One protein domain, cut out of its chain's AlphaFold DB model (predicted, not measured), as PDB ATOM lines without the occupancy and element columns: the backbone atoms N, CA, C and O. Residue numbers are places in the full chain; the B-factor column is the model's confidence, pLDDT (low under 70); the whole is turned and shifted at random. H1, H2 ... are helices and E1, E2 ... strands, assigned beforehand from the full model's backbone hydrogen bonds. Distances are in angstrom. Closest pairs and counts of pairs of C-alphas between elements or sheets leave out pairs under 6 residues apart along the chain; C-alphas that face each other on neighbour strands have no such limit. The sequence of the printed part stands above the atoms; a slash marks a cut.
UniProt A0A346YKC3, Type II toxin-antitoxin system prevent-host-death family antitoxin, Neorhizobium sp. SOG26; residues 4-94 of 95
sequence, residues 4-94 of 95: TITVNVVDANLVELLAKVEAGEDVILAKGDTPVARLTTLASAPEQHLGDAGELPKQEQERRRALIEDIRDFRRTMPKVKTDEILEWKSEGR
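Overview. This is residues 4 to 94 of the 95 residues of the protein "Type II toxin-antitoxin system prevent-host-death family antitoxin" of Neorhizobium sp. SOG26 (UniProt A0A346YKC3). A small three-stranded sheet has the short helix H1 over one face, while the long helix H2 passes by its edge strand E3 and only grazes the sheet with residues 71 to 77. A long loop, residues 40 to 57, reaches out beyond the sheet and folds back into H2, and at the other end of the long axis H3 is set off from the rest. The printed part has 91 residues with three named helices and three named strands, in the order E1, H1, E2, E3, H2, H3; the class is mixed, helices and strands, and the sheet, E1 E2 E3, is mixed too. The whole is loose, with a radius of gyration of the C-alphas of 16.3 A, and elongated, spanning 49 by 27 by 22 A.

Arrangement. E1, residues 4 to 8, is an edge strand and the parallel neighbour of the inner strand E2, residues 25 to 31, at 31 degrees; N 5 and O 26 are 2.9 A apart, within hydrogen-bond range. Between them in the chain comes H1, residues 14 to 22; E1, H1 and E2 form a strand-helix-strand unit, two parallel neighbour strands joined through a helix, with a right-handed crossover. H1 is on the sheet at a height over the sheet of 8.8 A, over E2 and along the strands, at 8 degrees to E2 on the local plane. The closest C-alphas of H1 and E2 are those of Val 21 and Val 27, 6.9 A apart. E2 and the other edge strand E3, residues 34 to 39, form an antiparallel hairpin at 149 degrees, with N 29 and O 37 at 2.8 A and N 39 and O 27 at 2.8 A, within hydrogen-bond range. H2, residues 58 to 77, only grazes the sheet; its closest C-alphas with E3 are those of Ile 71 and Arg 38, 7.5 A apart. H3, residues 83 to 92, is not on the sheet and is apart from H1 and H2. In H1 and H3 every O i to N i+4 pair is within hydrogen-bond range; in H2, 15 of 16 are.

Along the chain. E1 starts with C-alpha 4 at (-0.782, -12.709, -13.081). E2 is 19.4 A from first to last C-alpha, and E3 15.3 A. H2 runs 29.3 A, from C-alpha 58 at (21.004, -7.060, -26.697) to C-alpha 77. H3 is 14.3 A long and ends with C-alpha 92 at (-7.085, -39.000, -13.544).

Size, cuts and confidence. The two C-alphas farthest apart are those of Asp 52 and Glu 92, at 49.6 A. Residues 50 to 55 stand free, and so do residues 82 to 88, of which 83 to 88 belong to H3. The printed part has no cut; the link from E3 to H2 is long, with 18 residues, and the other links are tight. The mean pLDDT of the printed part is 82.3, and residues 43 to 52 and 93 to 94 are under 70.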
ATOM      1  N   THR A   4      -0.971 -11.287 -13.373       87.00
ATOM      2  CA  THR A   4      -0.782 -12.709 -13.081       87.00
ATOM      3  C   THR A   4      -2.118 -13.331 -12.708       87.00
ATOM      4  O   THR A   4      -2.779 -12.855 -11.785       87.00
ATOM      5  N   ILE A   5      -2.499 -14.402 -13.402       89.31
ATOM      6  CA  ILE A   5      -3.712 -15.169 -13.118       89.31
ATOM      7  C   ILE A   5      -3.356 -16.586 -12.674       89.31
ATOM      8  O   ILE A   5      -2.434 -17.198 -13.209       89.31
ATOM      9  N   THR A   6      -4.103 -17.123 -11.711       89.38
ATOM     10  CA  THR A   6      -3.962 -18.516 -11.268       89.38
ATOM     11  C   THR A   6      -5.088 -19.353 -11.861       89.38
ATOM     12  O   THR A   6      -6.256 -18.982 -11.752       89.38
ATOM     13  N   VAL A   7      -4.749 -20.480 -12.481       88.75
ATOM     14  CA  VAL A   7      -5.695 -21.390 -13.136       88.75
ATOM     15  C   VAL A   7      -5.512 -22.801 -12.589       88.75
ATOM     16  O   VAL A   7      -4.383 -23.276 -12.457       88.75
ATOM     17  N   ASN A   8      -6.620 -23.487 -12.292       87.56
ATOM     18  CA  ASN A   8      -6.577 -24.901 -11.932       87.56
ATOM     19  C   ASN A   8      -6.145 -25.733 -13.146       87.56
ATOM     20  O   ASN A   8      -6.779 -25.682 -14.196       87.56
ATOM     21  N   VAL A   9      -5.078 -26.515 -12.997       86.38
ATOM     22  CA  VAL A   9      -4.507 -27.343 -14.064       86.38
ATOM     23  C   VAL A   9      -5.468 -28.428 -14.551       86.38
ATOM     24  O   VAL A   9      -5.363 -28.850 -15.697       86.38
ATOM     25  N   VAL A  10      -6.410 -28.862 -13.706       84.25
ATOM     26  CA  VAL A  10      -7.387 -29.910 -14.048       84.25
ATOM     27  C   VAL A  10      -8.412 -29.414 -15.072       84.25
ATOM     28  O   VAL A  10      -8.787 -30.162 -15.969       84.25
ATOM     29  N   ASP A  11      -8.806 -28.145 -14.977       83.19
ATOM     30  CA  ASP A  11      -9.828 -27.523 -15.832       83.19
ATOM     31  C   ASP A  11      -9.210 -26.679 -16.965       83.19
ATOM     32  O   ASP A  11      -9.906 -25.975 -17.696       83.19
ATOM     33  N   ALA A  12      -7.882 -26.695 -17.091       87.62
ATOM     34  CA  ALA A  12      -7.146 -25.803 -17.972       87.62
ATOM     35  C   ALA A  12      -7.182 -26.251 -19.443       87.62
ATOM     36  O   ALA A  12      -6.786 -27.366 -19.785       87.62
ATOM     37  N   ASN A  13      -7.526 -25.325 -20.341       91.06
ATOM     38  CA  ASN A  13      -7.358 -25.498 -21.782       91.06
ATOM     39  C   ASN A  13      -6.089 -24.791 -22.271       91.06
ATOM     40  O   ASN A  13      -5.997 -23.564 -22.234       91.06
ATOM     41  N   LEU A  14      -5.121 -25.557 -22.786       90.44
ATOM     42  CA  LEU A  14      -3.844 -25.013 -23.255       90.44
ATOM     43  C   LEU A  14      -4.010 -23.909 -24.312       90.44
ATOM     44  O   LEU A  14      -3.273 -22.931 -24.266       90.44
ATOM     45  N   VAL A  15      -4.966 -24.033 -25.235       94.19
ATOM     46  CA  VAL A  15      -5.173 -23.044 -26.307       94.19
ATOM     47  C   VAL A  15      -5.615 -21.701 -25.726       94.19
ATOM     48  O   VAL A  15      -5.082 -20.661 -26.100       94.19
ATOM     49  N   GLU A  16      -6.535 -21.719 -24.760       92.12
ATOM     50  CA  GLU A  16      -6.984 -20.501 -24.079       92.12
ATOM     51  C   GLU A  16      -5.871 -19.885 -23.231       92.12
ATOM     52  O   GLU A  16      -5.708 -18.667 -23.210       92.12
ATOM     53  N   LEU A  17      -5.076 -20.716 -22.548       93.25
ATOM     54  CA  LEU A  17      -3.943 -20.230 -21.764       93.25
ATOM     55  C   LEU A  17      -2.888 -19.557 -22.639       93.25
ATOM     56  O   LEU A  17      -2.372 -18.511 -22.258       93.25
ATOM     57  N   LEU A  18      -2.587 -20.128 -23.805       91.88
ATOM     58  CA  LEU A  18      -1.653 -19.524 -24.749       91.88
ATOM     59  C   LEU A  18      -2.179 -18.186 -25.270       91.88
ATOM     60  O   LEU A  18      -1.427 -17.218 -25.246       91.88
ATOM     61  N   ALA A  19      -3.464 -18.090 -25.620       91.44
ATOM     62  CA  ALA A  19      -4.061 -16.829 -26.062       91.44
ATOM     63  C   ALA A  19      -3.939 -15.715 -25.002       91.44
ATOM     64  O   ALA A  19      -3.632 -14.570 -25.329       91.44
ATOM     65  N   LYS A  20      -4.121 -16.053 -23.718       90.06
ATOM     66  CA  LYS A  20      -3.925 -15.114 -22.598       90.06
ATOM     67  C   LYS A  20      -2.468 -14.691 -22.442       90.06
ATOM     68  O   LYS A  20      -2.165 -13.509 -22.295       90.06
ATOM     69  N   VAL A  21      -1.548 -15.650 -22.524       91.44
ATOM     70  CA  VAL A  21      -0.109 -15.371 -22.449       91.44
ATOM     71  C   VAL A  21       0.349 -14.478 -23.604       91.44
ATOM     72  O   VAL A  21       1.101 -13.527 -23.396       91.44
ATOM     73  N   GLU A  22      -0.148 -14.723 -24.813       87.88
ATOM     74  CA  GLU A  22       0.112 -13.896 -25.996       87.88
ATOM     75  C   GLU A  22      -0.491 -12.490 -25.878       87.88
ATOM     76  O   GLU A  22       0.111 -11.526 -26.352       87.88
ATOM     77  N   ALA A  23      -1.622 -12.345 -25.182       87.75
ATOM     78  CA  ALA A  23      -2.204 -11.050 -24.827       87.75
ATOM     79  C   ALA A  23      -1.409 -10.292 -23.741       87.75
ATOM     80  O   ALA A  23      -1.719  -9.136 -23.442       87.75
ATOM     81  N   GLY A  24      -0.360 -10.905 -23.180       85.00
ATOM     82  CA  GLY A  24       0.534 -10.298 -22.194       85.00
ATOM     83  C   GLY A  24       0.220 -10.654 -20.741       85.00
ATOM     84  O   GLY A  24       0.680  -9.947 -19.841       85.00
ATOM     85  N   GLU A  25      -0.553 -11.714 -20.496       89.69
ATOM     86  CA  GLU A  25      -0.815 -12.235 -19.151       89.69
ATOM     87  C   GLU A  25       0.242 -13.266 -18.718       89.69
ATOM     88  O   GLU A  25       0.749 -14.055 -19.514       89.69
ATOM     89  N   ASP A  26       0.538 -13.303 -17.421       90.06
ATOM     90  CA  ASP A  26       1.310 -14.383 -16.810       90.06
ATOM     91  C   ASP A  26       0.347 -15.383 -16.168       90.06
ATOM     92  O   ASP A  26      -0.504 -15.015 -15.360       90.06
ATOM     93  N   VAL A  27       0.491 -16.667 -16.483       93.12
ATOM     94  CA  VAL A  27      -0.404 -17.712 -15.974       93.12
ATOM     95  C   VAL A  27       0.347 -18.600 -14.995       93.12
ATOM     96  O   VAL A  27       1.351 -19.213 -15.345       93.12
ATOM     97  N   ILE A  28      -0.168 -18.735 -13.777       92.12
ATOM     98  CA  ILE A  28       0.247 -19.761 -12.821       92.12
ATOM     99  C   ILE A  28      -0.759 -20.907 -12.890       92.12
ATOM    100  O   ILE A  28      -1.947 -20.730 -12.644       92.12
ATOM    101  N   LEU A  29      -0.280 -22.102 -13.209       90.75
ATOM    102  CA  LEU A  29      -1.052 -23.335 -13.115       90.75
ATOM    103  C   LEU A  29      -0.931 -23.894 -11.700       90.75
ATOM    104  O   LEU A  29       0.185 -24.076 -11.210       90.75
ATOM    105  N   ALA A  30      -2.059 -24.210 -11.071       90.12
ATOM    106  CA  ALA A  30      -2.122 -24.801  -9.738       90.12
ATOM    107  C   ALA A  30      -2.964 -26.084  -9.723       90.12
ATOM    108  O   ALA A  30      -3.933 -26.197 -10.466       90.12
ATOM    109  N   LYS A  31      -2.608 -27.053  -8.877       85.25
ATOM    110  CA  LYS A  31      -3.460 -28.199  -8.522       85.25
ATOM    111  C   LYS A  31      -3.970 -27.958  -7.101       85.25
ATOM    112  O   LYS A  31      -3.185 -28.002  -6.153       85.25
ATOM    113  N   GLY A  32      -5.261 -27.653  -6.956       85.69
ATOM    114  CA  GLY A  32      -5.795 -27.113  -5.699       85.69
ATOM    115  C   GLY A  32      -5.090 -25.800  -5.339       85.69
ATOM    116  O   GLY A  32      -4.959 -24.924  -6.190       85.69
ATOM    117  N   ASP A  33      -4.565 -25.698  -4.119       84.81
ATOM    118  CA  ASP A  33      -3.803 -24.528  -3.651       84.81
ATOM    119  C   ASP A  33      -2.300 -24.583  -3.981       84.81
ATOM    120  O   ASP A  33      -1.552 -23.662  -3.655       84.81
ATOM    121  N   THR A  34      -1.825 -25.666  -4.606       85.12
ATOM    122  CA  THR A  34      -0.393 -25.848  -4.885       85.12
ATOM    123  C   THR A  34      -0.065 -25.409  -6.310       85.12
ATOM    124  O   THR A  34      -0.525 -26.052  -7.255       85.12
ATOM    125  N   PRO A  35       0.750 -24.361  -6.513       88.31
ATOM    126  CA  PRO A  35       1.206 -23.989  -7.845       88.31
ATOM    127  C   PRO A  35       2.195 -25.045  -8.370       88.31
ATOM    128  O   PRO A  35       3.056 -25.524  -7.634       88.31
ATOM    129  N   VAL A  36       2.044 -25.431  -9.638       86.12
ATOM    130  CA  VAL A  36       2.794 -26.525 -10.284       86.12
ATOM    131  C   VAL A  36       3.528 -26.092 -11.555       86.12
ATOM    132  O   VAL A  36       4.488 -26.748 -11.958       86.12
ATOM    133  N   ALA A  37       3.109 -24.996 -12.196       87.38
ATOM    134  CA  ALA A  37       3.795 -24.433 -13.358       87.38
ATOM    135  C   ALA A  37       3.494 -22.936 -13.534       87.38
ATOM    136  O   ALA A  37       2.506 -22.423 -13.016       87.38
ATOM    137  N   ARG A  38       4.348 -22.238 -14.293       90.00
ATOM    138  CA  ARG A  38       4.144 -20.847 -14.720       90.00
ATOM    139  C   ARG A  38       4.365 -20.748 -16.227       90.00
ATOM    140  O   ARG A  38       5.371 -21.249 -16.727       90.00
ATOM    141  N   LEU A  39       3.432 -20.116 -16.927       90.94
ATOM    142  CA  LEU A  39       3.547 -19.726 -18.324       90.94
ATOM    143  C   LEU A  39       3.688 -18.209 -18.377       90.94
ATOM    144  O   LEU A  39       2.967 -17.479 -17.700       90.94
ATOM    145  N   THR A  40       4.626 -17.747 -19.184       89.75
ATOM    146  CA  THR A  40       4.850 -16.330 -19.451       89.75
ATOM    147  C   THR A  40       5.249 -16.183 -20.907       89.75
ATOM    148  O   THR A  40       5.740 -17.134 -21.530       89.75
ATOM    149  N   THR A  41       5.025 -14.999 -21.458       86.62
ATOM    150  CA  THR A  41       5.414 -14.694 -22.825       86.62
ATOM    151  C   THR A  41       6.910 -14.412 -22.885       86.62
ATOM    152  O   THR A  41       7.461 -13.594 -22.145       86.62
ATOM    153  N   LEU A  42       7.596 -15.095 -23.796       78.75
ATOM    154  CA  LEU A  42       8.912 -14.670 -24.247       78.75
ATOM    155  C   LEU A  42       8.640 -13.658 -25.342       78.75
ATOM    156  O   LEU A  42       8.302 -14.075 -26.445       78.75
ATOM    157  N   ALA A  43       8.714 -12.366 -25.006       67.12
ATOM    158  CA  ALA A  43       8.367 -11.269 -25.902       67.12
ATOM    159  C   ALA A  43       8.736 -11.611 -27.355       67.12
ATOM    160  O   ALA A  43       9.907 -11.831 -27.693       67.12
ATOM    161  N   SER A  44       7.712 -11.738 -28.201       57.16
ATOM    162  CA  SER A  44       7.905 -11.910 -29.631       57.16
ATOM    163  C   SER A  44       8.531 -10.617 -30.120       57.16
ATOM    164  O   SER A  44       7.834  -9.628 -30.332       57.16
ATOM    165  N   ALA A  45       9.856 -10.591 -30.250       53.34
ATOM    166  CA  ALA A  45      10.475  -9.610 -31.116       53.34
ATOM    167  C   ALA A  45       9.795  -9.814 -32.478       53.34
ATOM    168  O   ALA A  45       9.842 -10.939 -32.988       53.34
ATOM    169  N   PRO A  46       9.104  -8.803 -33.038       56.78
ATOM    170  CA  PRO A  46       8.662  -8.897 -34.421       56.78
ATOM    171  C   PRO A  46       9.884  -9.313 -35.237       56.78
ATOM    172  O   PRO A  46      10.966  -8.794 -34.964       56.78
ATOM    173  N   GLU A  47       9.756 -10.210 -36.218       56.00
ATOM    174  CA  GLU A  47      10.892 -10.620 -37.072       56.00
ATOM    175  C   GLU A  47      11.679  -9.405 -37.615       56.00
ATOM    176  O   GLU A  47      12.887  -9.461 -37.810       56.00
ATOM    177  N   GLN A  48      10.994  -8.263 -37.720       55.78
ATOM    178  CA  GLN A  48      11.486  -6.923 -38.049       55.78
ATOM    179  C   GLN A  48      12.526  -6.322 -37.073       55.78
ATOM    180  O   GLN A  48      13.052  -5.250 -37.355       55.78
ATOM    181  N   HIS A  49      12.797  -6.953 -35.926       55.38
ATOM    182  CA  HIS A  49      13.755  -6.496 -34.909       55.38
ATOM    183  C   HIS A  49      14.994  -7.396 -34.785       55.38
ATOM    184  O   HIS A  49      15.833  -7.137 -33.923       55.38
ATOM    185  N   LEU A  50      15.132  -8.445 -35.604       66.31
ATOM    186  CA  LEU A  50      16.395  -9.182 -35.687       66.31
ATOM    187  C   LEU A  50      17.441  -8.288 -36.371       66.31
ATOM    188  O   LEU A  50      17.155  -7.657 -37.386       66.31
ATOM    189  N   GLY A  51      18.645  -8.208 -35.802       65.81
ATOM    190  CA  GLY A  51      19.772  -7.527 -36.443       65.81
ATOM    191  C   GLY A  51      20.218  -8.251 -37.717       65.81
ATOM    192  O   GLY A  51      19.783  -9.371 -37.978       65.81
ATOM    193  N   ASP A  52      21.136  -7.657 -38.482       66.94
ATOM    194  CA  ASP A  52      21.619  -8.192 -39.770       66.94
ATOM    195  C   ASP A  52      22.093  -9.661 -39.728       66.94
ATOM    196  O   ASP A  52      22.050 -10.360 -40.736       66.94
ATOM    197  N   ALA A  53      22.522 -10.150 -38.561       76.44
ATOM    198  CA  ALA A  53      22.970 -11.527 -38.340       76.44
ATOM    199  C   ALA A  53      21.865 -12.492 -37.855       76.44
ATOM    200  O   ALA A  53      22.158 -13.632 -37.493       76.44
ATOM    201  N   GLY A  54      20.603 -12.056 -37.804       72.88
ATOM    202  CA  GLY A  54      19.500 -12.836 -37.230       72.88
ATOM    203  C   GLY A  54      19.504 -12.877 -35.696       72.88
ATOM    204  O   GLY A  54      18.811 -13.692 -35.088       72.88
ATOM    205  N   GLU A  55      20.292 -12.014 -35.056       74.06
ATOM    206  CA  GLU A  55      20.405 -11.940 -33.602       74.06
ATOM    207  C   GLU A  55      19.351 -10.998 -33.017       74.06
ATOM    208  O   GLU A  55      19.057  -9.934 -33.564       74.06
ATOM    209  N   LEU A  56      18.804 -11.360 -31.856       75.56
ATOM    210  CA  LEU A  56      17.935 -10.461 -31.101       75.56
ATOM    211  C   LEU A  56      18.733  -9.243 -30.608       75.56
ATOM    212  O   LEU A  56      19.906  -9.387 -30.252       75.56
ATOM    213  N   PRO A  57      18.113  -8.062 -30.472       82.31
ATOM    214  CA  PRO A  57      18.754  -6.912 -29.846       82.31
ATOM    215  C   PRO A  57      19.238  -7.262 -28.433       82.31
ATOM    216  O   PRO A  57      18.542  -7.962 -27.696       82.31
ATOM    217  N   LYS A  58      20.408  -6.752 -28.018       82.06
ATOM    218  CA  LYS A  58      21.004  -7.060 -26.697       82.06
ATOM    219  C   LYS A  58      20.023  -6.873 -25.534       82.06
ATOM    220  O   LYS A  58      19.932  -7.744 -24.680       82.06
ATOM    221  N   GLN A  59      19.236  -5.799 -25.563       82.06
ATOM    222  CA  GLN A  59      18.224  -5.509 -24.545       82.06
ATOM    223  C   GLN A  59      17.159  -6.616 -24.432       82.06
ATOM    224  O   GLN A  59      16.752  -6.983 -23.331       82.06
ATOM    225  N   GLU A  60      16.726  -7.184 -25.560       81.81
ATOM    226  CA  GLU A  60      15.761  -8.286 -25.576       81.81
ATOM    227  C   GLU A  60      16.403  -9.591 -25.090       81.81
ATOM    228  O   GLU A  60      15.785 -10.350 -24.345       81.81
ATOM    229  N   GLN A  61      17.673  -9.837 -25.428       84.12
ATOM    230  CA  GLN A  61      18.417 -10.976 -24.880       84.12
ATOM    231  C   GLN A  61      18.538 -10.892 -23.351       84.12
ATOM    232  O   GLN A  61      18.319 -11.886 -22.659       84.12
ATOM    233  N   GLU A  62      18.850  -9.710 -22.817       87.31
ATOM    234  CA  GLU A  62      18.932  -9.460 -21.376       87.31
ATOM    235  C   GLU A  62      17.577  -9.666 -20.696       87.31
ATOM    236  O   GLU A  62      17.501 -10.363 -19.681       87.31
ATOM    237  N   ARG A  63      16.494  -9.154 -21.293       84.25
ATOM    238  CA  ARG A  63      15.129  -9.373 -20.799       84.25
ATOM    239  C   ARG A  63      14.774 -10.859 -20.767       84.25
ATOM    240  O   ARG A  63      14.302 -11.351 -19.743       84.25
ATOM    241  N   ARG A  64      15.026 -11.590 -21.857       85.12
ATOM    242  CA  ARG A  64      14.791 -13.042 -21.930       85.12
ATOM    243  C   ARG A  64      15.606 -13.793 -20.889       85.12
ATOM    244  O   ARG A  64      15.082 -14.692 -20.238       85.12
ATOM    245  N   ARG A  65      16.872 -13.417 -20.697       88.06
ATOM    246  CA  ARG A  65      17.737 -14.017 -19.679       88.06
ATOM    247  C   ARG A  65      17.179 -13.799 -18.272       88.06
ATOM    248  O   ARG A  65      17.114 -14.766 -17.519       88.06
ATOM    249  N   ALA A  66      16.738 -12.583 -17.954       88.38
ATOM    250  CA  ALA A  66      16.130 -12.262 -16.665       88.38
ATOM    251  C   ALA A  66      14.832 -13.055 -16.424       88.38
ATOM    252  O   ALA A  66      14.649 -13.619 -15.350       88.38
ATOM    253  N   LEU A  67      13.967 -13.183 -17.439       86.81
ATOM    254  CA  LEU A  67      12.752 -14.006 -17.354       86.81
ATOM    255  C   LEU A  67      13.073 -15.489 -17.111       86.81
ATOM    256  O   LEU A  67      12.440 -16.140 -16.286       86.81
ATOM    257  N   ILE A  68      14.073 -16.034 -17.809       89.44
ATOM    258  CA  ILE A  68      14.502 -17.426 -17.617       89.44
ATOM    259  C   ILE A  68      15.050 -17.642 -16.202       89.44
ATOM    260  O   ILE A  68      14.827 -18.705 -15.619       89.44
ATOM    261  N   GLU A  69      15.783 -16.673 -15.658       92.38
ATOM    262  CA  GLU A  69      16.286 -16.721 -14.285       92.38
ATOM    263  C   GLU A  69      15.139 -16.717 -13.267       92.38
ATOM    264  O   GLU A  69      15.087 -17.614 -12.428       92.38
ATOM    265  N   ASP A  70      14.154 -15.834 -13.432       88.62
ATOM    266  CA  ASP A  70      12.952 -15.789 -12.590       88.62
ATOM    267  C   ASP A  70      12.163 -17.114 -12.630       88.62
ATOM    268  O   ASP A  70      11.789 -17.670 -11.596       88.62
ATOM    269  N   ILE A  71      11.992 -17.711 -13.818       88.12
ATOM    270  CA  ILE A  71      11.369 -19.038 -13.962       88.12
ATOM    271  C   ILE A  71      12.184 -20.117 -13.235       88.12
ATOM    272  O   ILE A  71      11.612 -21.028 -12.630       88.12
ATOM    273  N   ARG A  72      13.519 -20.059 -13.298       89.88
ATOM    274  CA  ARG A  72      14.386 -21.023 -12.602       89.88
ATOM    275  C   ARG A  72      14.278 -20.880 -11.090       89.88
ATOM    276  O   ARG A  72      14.233 -21.908 -10.413       89.88
ATOM    277  N   ASP A  73      14.211 -19.660 -10.575       91.06
ATOM    278  CA  ASP A  73      14.054 -19.407  -9.145       91.06
ATOM    279  C   ASP A  73      12.670 -19.815  -8.645       91.06
ATOM    280  O   ASP A  73      12.574 -20.526  -7.645       91.06
ATOM    281  N   PHE A  74      11.612 -19.524  -9.402       86.19
ATOM    282  CA  PHE A  74      10.285 -20.081  -9.138       86.19
ATOM    283  C   PHE A  74      10.311 -21.616  -9.123       86.19
ATOM    284  O   PHE A  74       9.800 -22.254  -8.208       86.19
ATOM    285  N   ARG A  75      10.979 -22.250 -10.093       86.88
ATOM    286  CA  ARG A  75      11.080 -23.715 -10.142       86.88
ATOM    287  C   ARG A  75      11.825 -24.304  -8.944       86.88
ATOM    288  O   ARG A  75      11.557 -25.443  -8.573       86.88
ATOM    289  N   ARG A  76      12.760 -23.569  -8.338       89.31
ATOM    290  CA  ARG A  76      13.491 -24.024  -7.145       89.31
ATOM    291  C   ARG A  76      12.608 -24.115  -5.903       89.31
ATOM    292  O   ARG A  76      12.933 -24.907  -5.023       89.31
ATOM    293  N   THR A  77      11.523 -23.344  -5.829       86.50
ATOM    294  CA  THR A  77      10.576 -23.392  -4.702       86.50
ATOM    295  C   THR A  77       9.506 -24.473  -4.875       86.50
ATOM    296  O   THR A  77       8.819 -24.815  -3.914       86.50
ATOM    297  N   MET A  78       9.378 -25.037  -6.079       82.19
ATOM    298  CA  MET A  78       8.366 -26.037  -6.409       82.19
ATOM    299  C   MET A  78       8.782 -27.445  -5.960       82.19
ATOM    300  O   MET A  78       9.952 -27.825  -6.110       82.19
ATOM    301  N   PRO A  79       7.836 -28.276  -5.487       79.88
ATOM    302  CA  PRO A  79       8.095 -29.692  -5.269       79.88
ATOM    303  C   PRO A  79       8.491 -30.377  -6.585       79.88
ATOM    304  O   PRO A  79       7.983 -30.069  -7.665       79.88
ATOM    305  N   LYS A  80       9.426 -31.328  -6.505       80.62
ATOM    306  CA  LYS A  80       9.803 -32.135  -7.669       80.62
ATOM    307  C   LYS A  80       8.689 -33.128  -7.971       80.62
ATOM    308  O   LYS A  80       8.490 -34.054  -7.195       80.62
ATOM    309  N   VAL A  81       8.048 -32.967  -9.124       79.62
ATOM    310  CA  VAL A  81       7.078 -33.933  -9.648       79.62
ATOM    311  C   VAL A  81       7.807 -35.213 -10.068       79.62
ATOM    312  O   VAL A  81       8.740 -35.162 -10.879       79.62
ATOM    313  N   LYS A  82       7.408 -36.358  -9.511       83.75
ATOM    314  CA  LYS A  82       7.937 -37.685  -9.855       83.75
ATOM    315  C   LYS A  82       7.182 -38.311 -11.026       83.75
ATOM    316  O   LYS A  82       6.042 -37.967 -11.321       83.75
ATOM    317  N   THR A  83       7.810 -39.289 -11.675       80.44
ATOM    318  CA  THR A  83       7.206 -40.033 -12.791       80.44
ATOM    319  C   THR A  83       5.892 -40.716 -12.401       80.44
ATOM    320  O   THR A  83       4.946 -40.660 -13.180       80.44
ATOM    321  N   ASP A  84       5.810 -41.308 -11.204       81.12
ATOM    322  CA  ASP A  84       4.573 -41.917 -10.694       81.12
ATOM    323  C   ASP A  84       3.430 -40.900 -10.577       81.12
ATOM    324  O   ASP A  84       2.321 -41.182 -11.020       81.12
ATOM    325  N   GLU A  85       3.716 -39.685 -10.099       77.31
ATOM    326  CA  GLU A  85       2.727 -38.602 -10.010       77.31
ATOM    327  C   GLU A  85       2.232 -38.189 -11.407       77.31
ATOM    328  O   GLU A  85       1.040 -37.996 -11.620       77.31
ATOM    329  N   ILE A  86       3.116 -38.134 -12.412       80.44
ATOM    330  CA  ILE A  86       2.720 -37.831 -13.802       80.44
ATOM    331  C   ILE A  86       1.810 -38.931 -14.376       80.44
ATOM    332  O   ILE A  86       0.870 -38.641 -15.124       80.44
ATOM    333  N   LEU A  87       2.099 -40.201 -14.073       80.56
ATOM    334  CA  LEU A  87       1.284 -41.334 -14.518       80.56
ATOM    335  C   LEU A  87      -0.093 -41.330 -13.851       80.56
ATOM    336  O   LEU A  87      -1.092 -41.566 -14.535       80.56
ATOM    337  N   GLU A  88      -0.145 -41.005 -12.559       81.62
ATOM    338  CA  GLU A  88      -1.384 -40.809 -11.811       81.62
ATOM    339  C   GLU A  88      -2.230 -39.706 -12.454       81.62
ATOM    340  O   GLU A  88      -3.378 -39.958 -12.819       81.62
ATOM    341  N   TRP A  89      -1.645 -38.546 -12.757       75.81
ATOM    342  CA  TRP A  89      -2.366 -37.441 -13.404       75.81
ATOM    343  C   TRP A  89      -2.914 -37.824 -14.786       75.81
ATOM    344  O   TRP A  89      -4.050 -37.499 -15.128       75.81
ATOM    345  N   LYS A  90      -2.147 -38.581 -15.582       74.44
ATOM    346  CA  LYS A  90      -2.632 -39.118 -16.869       74.44
ATOM    347  C   LYS A  90      -3.769 -40.126 -16.708       74.44
ATOM    348  O   LYS A  90      -4.508 -40.369 -17.663       74.44
ATOM    349  N   SER A  91      -3.858 -40.807 -15.571       76.44
ATOM    350  CA  SER A  91      -4.960 -41.722 -15.269       76.44
ATOM    351  C   SER A  91      -6.204 -40.973 -14.785       76.44
ATOM    352  O   SER A  91      -7.304 -41.329 -15.199       76.44
ATOM    353  N   GLU A  92      -6.023 -39.903 -14.002       71.12
ATOM    354  CA  GLU A  92      -7.085 -39.000 -13.544       71.12
ATOM    355  C   GLU A  92      -7.794 -38.336 -14.730       71.12
ATOM    356  O   GLU A  92      -9.005 -38.464 -14.850       71.12
ATOM    357  N   GLY A  93      -7.055 -37.729 -15.667       63.78
ATOM    358  CA  GLY A  93      -7.643 -37.044 -16.831       63.78
ATOM    359  C   GLY A  93      -8.258 -37.956 -17.906       63.78
ATOM    360  O   GLY A  93      -8.670 -37.469 -18.954       63.78
ATOM    361  N   ARG A  94      -8.265 -39.281 -17.697       63.62
ATOM    362  CA  ARG A  94      -8.918 -40.265 -18.583       63.62
ATOM    363  C   ARG A  94     -10.257 -40.783 -18.050       63.62
ATOM    364  O   ARG A  94     -10.894 -41.561 -18.759       63.62
TER     365      ARG A  94